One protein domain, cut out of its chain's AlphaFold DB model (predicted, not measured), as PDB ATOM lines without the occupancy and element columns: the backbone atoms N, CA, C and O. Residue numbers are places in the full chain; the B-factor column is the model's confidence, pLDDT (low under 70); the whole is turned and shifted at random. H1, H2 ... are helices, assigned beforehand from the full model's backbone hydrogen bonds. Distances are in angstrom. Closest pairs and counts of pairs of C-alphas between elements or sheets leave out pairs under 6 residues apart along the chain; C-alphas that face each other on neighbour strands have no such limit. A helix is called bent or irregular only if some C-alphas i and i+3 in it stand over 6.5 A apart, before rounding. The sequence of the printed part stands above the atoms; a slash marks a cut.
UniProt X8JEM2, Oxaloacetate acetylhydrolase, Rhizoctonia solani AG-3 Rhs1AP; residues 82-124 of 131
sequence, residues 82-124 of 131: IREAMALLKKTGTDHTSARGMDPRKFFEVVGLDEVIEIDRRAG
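This is residues 82 to 124 of the 131 residues of the protein "Oxaloacetate acetylhydrolase" of Rhizoctonia solani AG-3 Rhs1AP (UniProt X8JEM2). This is an open, drawn-out string of four helices with no common core: the first helix, H1, and the very short H2 make a small folded-back head at one end, H3 follows farther along, and H4 carries on as an arm to the other end. Residues 114 to 124, of which 114 to 122 belong to H4, stick out free, and this arm makes much of the length. The printed part has 43 residues with four named helices, in the order H1, H2, H3, H4 along the chain, and no named strand; the class is all helix. The whole is extended, with a radius of gyration of the C-alphas of 15.4 A, and the C-alphas span 48 by 15 by 12 A along their three main axes.

The printed part begins with H1, residues 82 to 92, whose first C-alpha, that of Ile 82, stands at (-17.216, 1.393, -36.001). With 11 residues H1 is the longest helix by residues, and it measures 15.2 A from first to last C-alpha, ending at Thr 92. After residues 93 to 95 comes H2, residues 96 to 99, from His 96 to Ala 99, which measures 5.3 A. Residues 100 to 103 lead on to H3, residues 104 to 110, from Pro 104 to Val 110, which is 10.0 A long; C-alpha 104 is at (-15.044, 11.983, -49.214). After residues 111 and 112 follows H4, residues 113 to 122, from Leu 113 to Arg 122, with a length of 14.3 A; its last C-alpha, 122, is at (-15.607, 6.128, -72.545). Residues 123 and 124 come after it, and C-alpha 124 is at (-18.793, 10.089, -74.231).

H1 and H2 touch, with 4 pairs of C-alphas within 8 A. Their closest C-alphas are those of Ala 85 and Ser 98, 5.3 A apart, and their centres are 9.3 A apart. The link between them, residues 93 to 95, is tight. H2 and H3 are apart, though they follow each other in the chain with a tight link of 4 residues. H3 and H4 meet only through their link, which is tight and has 2 residues. They are near each other, with 6 pairs of C-alphas within 10 A. H1 is apart from H3 and from H4, and H2 is apart from H4. In H1, H3 and H4 every pair of O of residue i and N of residue i+4 is within hydrogen-bond range, while H2, with 4 residues, is too short for such a pair; its one pair of O of residue i and N of residue i+3 is not within range. No helix is bent or irregular.

The two C-alphas farthest apart in the domain are those of Lys 91 and Gly 124, at 47.7 A, while the first and last printed C-alphas, those of Ile 82 and Gly 124, are 39.2 A apart. The outline is a rod. Without residues 114 to 124, which stand free, the body has 32 residues and spans 32 by 15 by 10 A, with a radius of gyration of 11.0 A. The radius of gyration of the C-alphas of the whole, 15.4 A, is 1.68 times the 9.2 A of a compact globule of 43 residues. The printed part has no cut and runs from residue 82 to residue 124 of a full chain of 131 residues. The three links between helices are tight, and there is no long link. The mean pLDDT of the printed part is 97.0, and no printed residue is under 70.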
ATOM      1  N   ILE A  82     -15.932   0.682 -36.097       98.44
ATOM      2  CA  ILE A  82     -17.216   1.393 -36.001       98.44
ATOM      3  C   ILE A  82     -17.516   1.748 -34.543       98.44
ATOM      4  O   ILE A  82     -17.887   2.883 -34.246       98.44
ATOM      5  N   ARG A  83     -17.333   0.805 -33.608       98.62
ATOM      6  CA  ARG A  83     -17.551   1.058 -32.175       98.62
ATOM      7  C   ARG A  83     -16.631   2.152 -31.644       98.62
ATOM      8  O   ARG A  83     -17.087   3.001 -30.881       98.62
ATOM      9  N   GLU A  84     -15.363   2.131 -32.040       98.38
ATOM     10  CA  GLU A  84     -14.385   3.151 -31.666       98.38
ATOM     11  C   GLU A  84     -14.761   4.525 -32.232       98.38
ATOM     12  O   GLU A  84     -14.834   5.495 -31.476       98.38
ATOM     13  N   ALA A  85     -15.097   4.604 -33.522       98.31
ATOM     14  CA  ALA A  85     -15.519   5.844 -34.168       98.31
ATOM     15  C   ALA A  85     -16.759   6.456 -33.494       98.31
ATOM     16  O   ALA A  85     -16.775   7.646 -33.186       98.31
ATOM     17  N   MET A  86     -17.774   5.642 -33.183       98.56
ATOM     18  CA  MET A  86     -18.981   6.112 -32.489       98.56
ATOM     19  C   MET A  86     -18.695   6.569 -31.051       98.56
ATOM     20  O   MET A  86     -19.266   7.556 -30.584       98.56
ATOM     21  N   ALA A  87     -17.802   5.876 -30.334       98.44
ATOM     22  CA  ALA A  87     -17.393   6.276 -28.990       98.44
ATOM     23  C   ALA A  87     -16.631   7.610 -28.996       98.44
ATOM     24  O   ALA A  87     -16.871   8.457 -28.131       98.44
ATOM     25  N   LEU A  88     -15.753   7.814 -29.983       98.19
ATOM     26  CA  LEU A  88     -15.052   9.079 -30.191       98.19
ATOM     27  C   LEU A  88     -16.039  10.196 -30.509       98.19
ATOM     28  O   LEU A  88     -16.048  11.185 -29.784       98.19
ATOM     29  N   LEU A  89     -16.933   9.998 -31.482       98.44
ATOM     30  CA  LEU A  89     -17.951  10.979 -31.855       98.44
ATOM     31  C   LEU A  89     -18.782  11.431 -30.646       98.44
ATOM     32  O   LEU A  89     -18.963  12.628 -30.433       98.44
ATOM     33  N   LYS A  90     -19.230  10.489 -29.804       98.50
ATOM     34  CA  LYS A  90     -19.974  10.805 -28.573       98.50
ATOM     35  C   LYS A  90     -19.171  11.677 -27.599       98.50
ATOM     36  O   LYS A  90     -19.757  12.484 -26.885       98.50
ATOM     37  N   LYS A  91     -17.852  11.484 -27.525       98.38
ATOM     38  CA  LYS A  91     -16.961  12.188 -26.592       98.38
ATOM     39  C   LYS A  91     -16.512  13.553 -27.118       98.38
ATOM     40  O   LYS A  91     -16.378  14.482 -26.330       98.38
ATOM     41  N   THR A  92     -16.212  13.651 -28.409       98.12
ATOM     42  CA  THR A  92     -15.550  14.815 -29.019       98.12
ATOM     43  C   THR A  92     -16.505  15.704 -29.806       98.12
ATOM     44  O   THR A  92     -16.164  16.852 -30.071       98.12
ATOM     45  N   GLY A  93     -17.673  15.193 -30.205       98.44
ATOM     46  CA  GLY A  93     -18.607  15.895 -31.086       98.44
ATOM     47  C   GLY A  93     -18.141  16.003 -32.544       98.44
ATOM     48  O   GLY A  93     -18.738  16.750 -33.311       98.44
ATOM     49  N   THR A  94     -17.084  15.288 -32.941       97.56
ATOM     50  CA  THR A  94     -16.525  15.314 -34.305       97.56
ATOM     51  C   THR A  94     -15.904  13.967 -34.681       97.56
ATOM     52  O   THR A  94     -15.410  13.237 -33.821       97.56
ATOM     53  N   ASP A  95     -15.895  13.656 -35.973       96.12
ATOM     54  CA  ASP A  95     -15.287  12.474 -36.583       96.12
ATOM     55  C   ASP A  95     -13.827  12.686 -37.028       96.12
ATOM     56  O   ASP A  95     -13.201  11.732 -37.488       96.12
ATOM     57  N   HIS A  96     -13.255  13.887 -36.858       96.12
ATOM     58  CA  HIS A  96     -11.917  14.255 -37.355       96.12
ATOM     59  C   HIS A  96     -10.829  13.217 -37.018       96.12
ATOM     60  O   HIS A  96      -9.990  12.877 -37.853       96.12
ATOM     61  N   THR A  97     -10.846  12.667 -35.799       95.56
ATOM     62  CA  THR A  97      -9.900  11.620 -35.377       95.56
ATOM     63  C   THR A  97     -10.164  10.284 -36.074       95.56
ATOM     64  O   THR A  97      -9.226   9.654 -36.561       95.56
ATOM     65  N   SER A  98     -11.424   9.841 -36.149       96.19
ATOM     66  CA  SER A  98     -11.796   8.565 -36.780       96.19
ATOM     67  C   SER A  98     -11.680   8.588 -38.304       96.19
ATOM     68  O   SER A  98     -11.426   7.546 -38.900       96.19
ATOM     69  N   ALA A  99     -11.806   9.762 -38.929       95.81
ATOM     70  CA  ALA A  99     -11.601   9.945 -40.361       95.81
ATOM     71  C   ALA A  99     -10.142   9.690 -40.771       95.81
ATOM     72  O   ALA A  99      -9.875   9.311 -41.907       95.81
ATOM     73  N   ARG A 100      -9.178   9.876 -39.852       95.38
ATOM     74  CA  ARG A 100      -7.734   9.675 -40.091       95.38
ATOM     75  C   ARG A 100      -7.233  10.348 -41.382       95.38
ATOM     76  O   ARG A 100      -6.411   9.785 -42.101       95.38
ATOM     77  N   GLY A 101      -7.751  11.538 -41.693       95.25
ATOM     78  CA  GLY A 101      -7.381  12.297 -42.894       95.25
ATOM     79  C   GLY A 101      -7.948  11.763 -44.218       95.25
ATOM     80  O   GLY A 101      -7.518  12.214 -45.282       95.25
ATOM     81  N   MET A 102      -8.889  10.814 -44.175       96.88
ATOM     82  CA  MET A 102      -9.667  10.395 -45.340       96.88
ATOM     83  C   MET A 102     -10.810  11.386 -45.575       96.88
ATOM     84  O   MET A 102     -11.683  11.553 -44.728       96.88
ATOM     85  N   ASP A 103     -10.782  12.045 -46.728       95.81
ATOM     86  CA  ASP A 103     -11.856  12.911 -47.218       95.81
ATOM     87  C   ASP A 103     -12.864  12.111 -48.077       95.81
ATOM     88  O   ASP A 103     -12.597  10.952 -48.424       95.81
ATOM     89  N   PRO A 104     -14.032  12.689 -48.429       95.12
ATOM     90  CA  PRO A 104     -15.044  11.983 -49.214       95.12
ATOM     91  C   PRO A 104     -14.546  11.480 -50.570       95.12
ATOM     92  O   PRO A 104     -14.942  10.395 -50.986       95.12
ATOM     93  N   ARG A 105     -13.661  12.223 -51.249       94.38
ATOM     94  CA  ARG A 105     -13.140  11.798 -52.551       94.38
ATOM     95  C   ARG A 105     -12.273  10.550 -52.403       94.38
ATOM     96  O   ARG A 105     -12.547   9.564 -53.075       94.38
ATOM     97  N   LYS A 106     -11.319  10.542 -51.466       96.06
ATOM     98  CA  LYS A 106     -10.492   9.356 -51.175       96.06
ATOM     99  C   LYS A 106     -11.327   8.154 -50.756       96.06
ATOM    100  O   LYS A 106     -11.002   7.026 -51.105       96.06
ATOM    101  N   PHE A 107     -12.400   8.378 -49.997       96.50
ATOM    102  CA  PHE A 107     -13.335   7.306 -49.662       96.50
ATOM    103  C   PHE A 107     -13.998   6.728 -50.921       96.50
ATOM    104  O   PHE A 107     -14.050   5.509 -51.075       96.50
ATOM    105  N   PHE A 108     -14.472   7.581 -51.833       96.56
ATOM    106  CA  PHE A 108     -15.084   7.138 -53.083       96.56
ATOM    107  C   PHE A 108     -14.093   6.456 -54.030       96.56
ATOM    108  O   PHE A 108     -14.456   5.465 -54.655       96.56
ATOM    109  N   GLU A 109     -12.840   6.908 -54.086       96.25
ATOM    110  CA  GLU A 109     -11.760   6.236 -54.823       96.25
ATOM    111  C   GLU A 109     -11.582   4.784 -54.346       96.25
ATOM    112  O   GLU A 109     -11.518   3.874 -55.165       96.25
ATOM    113  N   VAL A 110     -11.632   4.524 -53.031       96.88
ATOM    114  CA  VAL A 110     -11.563   3.152 -52.482       96.88
ATOM    115  C   VAL A 110     -12.728   2.270 -52.944       96.88
ATOM    116  O   VAL A 110     -12.552   1.061 -53.094       96.88
ATOM    117  N   VAL A 111     -13.917   2.843 -53.154       96.62
ATOM    118  CA  VAL A 111     -15.110   2.103 -53.611       96.62
ATOM    119  C   VAL A 111     -15.353   2.207 -55.121       96.62
ATOM    120  O   VAL A 111     -16.428   1.832 -55.590       96.62
ATOM    121  N   GLY A 112     -14.353   2.660 -55.878       97.38
ATOM    122  CA  GLY A 112     -14.314   2.549 -57.334       97.38
ATOM    123  C   GLY A 112     -14.749   3.793 -58.114       97.38
ATOM    124  O   GLY A 112     -15.312   3.678 -59.204       97.38
ATOM    125  N   LEU A 113     -14.564   4.993 -57.552       96.50
ATOM    126  CA  LEU A 113     -14.918   6.244 -58.233       96.50
ATOM    127  C   LEU A 113     -14.215   6.393 -59.589       96.50
ATOM    128  O   LEU A 113     -14.858   6.778 -60.565       96.50
ATOM    129  N   ASP A 114     -12.923   6.079 -59.656       95.81
ATOM    130  CA  ASP A 114     -12.119   6.280 -60.864       95.81
ATOM    131  C   ASP A 114     -12.591   5.378 -62.013       95.81
ATOM    132  O   ASP A 114     -12.683   5.821 -63.162       95.81
ATOM    133  N   GLU A 115     -12.980   4.136 -61.714       96.81
ATOM    134  CA  GLU A 115     -13.563   3.220 -62.692       96.81
ATOM    135  C   GLU A 115     -14.888   3.753 -63.240       96.81
ATOM    136  O   GLU A 115     -15.147   3.658 -64.442       96.81
ATOM    137  N   VAL A 116     -15.724   4.343 -62.383       96.56
ATOM    138  CA  VAL A 116     -17.012   4.918 -62.794       96.56
ATOM    139  C   VAL A 116     -16.811   6.174 -63.651       96.56
ATOM    140  O   VAL A 116     -17.498   6.328 -64.663       96.56
ATOM    141  N   ILE A 117     -15.840   7.030 -63.315       96.62
ATOM    142  CA  ILE A 117     -15.448   8.183 -64.144       96.62
ATOM    143  C   ILE A 117     -14.980   7.718 -65.527       96.62
ATOM    144  O   ILE A 117     -15.390   8.275 -66.548       96.62
ATOM    145  N   GLU A 118     -14.150   6.676 -65.586       96.88
ATOM    146  CA  GLU A 118     -13.649   6.155 -66.857       96.88
ATOM    147  C   GLU A 118     -14.764   5.530 -67.707       96.88
ATOM    148  O   GLU A 118     -14.754   5.675 -68.933       96.88
ATOM    149  N   ILE A 119     -15.755   4.882 -67.087       97.31
ATOM    150  CA  ILE A 119     -16.948   4.387 -67.787       97.31
ATOM    151  C   ILE A 119     -17.731   5.547 -68.422       97.31
ATOM    152  O   ILE A 119     -18.028   5.472 -69.617       97.31
ATOM    153  N   ASP A 120     -18.021   6.616 -67.668       97.75
ATOM    154  CA  ASP A 120     -18.724   7.812 -68.173       97.75
ATOM    155  C   ASP A 120     -17.971   8.420 -69.363       97.75
ATOM    156  O   ASP A 120     -18.517   8.569 -70.458       97.75
ATOM    157  N   ARG A 121     -16.664   8.642 -69.193       96.69
ATOM    158  CA  ARG A 121     -15.801   9.217 -70.227       96.69
ATOM    159  C   ARG A 121     -15.767   8.371 -71.500       96.69
ATOM    160  O   ARG A 121     -15.854   8.912 -72.603       96.69
ATOM    161  N   ARG A 122     -15.637   7.044 -71.385       97.62
ATOM    162  CA  ARG A 122     -15.607   6.128 -72.545       97.62
ATOM    163  C   ARG A 122     -16.937   6.062 -73.282       97.62
ATOM    164  O   ARG A 122     -16.936   5.814 -74.485       97.62
ATOM    165  N   ALA A 123     -18.041   6.287 -72.581       97.56
ATOM    166  CA  ALA A 123     -19.363   6.403 -73.181       97.56
ATOM    167  C   ALA A 123     -19.610   7.778 -73.838       97.56
ATOM    168  O   ALA A 123     -20.661   7.981 -74.441       97.56
ATOM    169  N   GLY A 124     -18.652   8.712 -73.750       97.06
ATOM    170  CA  GLY A 124     -18.793  10.089 -74.231       97.06
ATOM    171  C   GLY A 124     -19.542  11.007 -73.260       97.06
ATOM    172  O   GLY A 124     -19.913  12.116 -73.639       97.06
TER     173      GLY A 124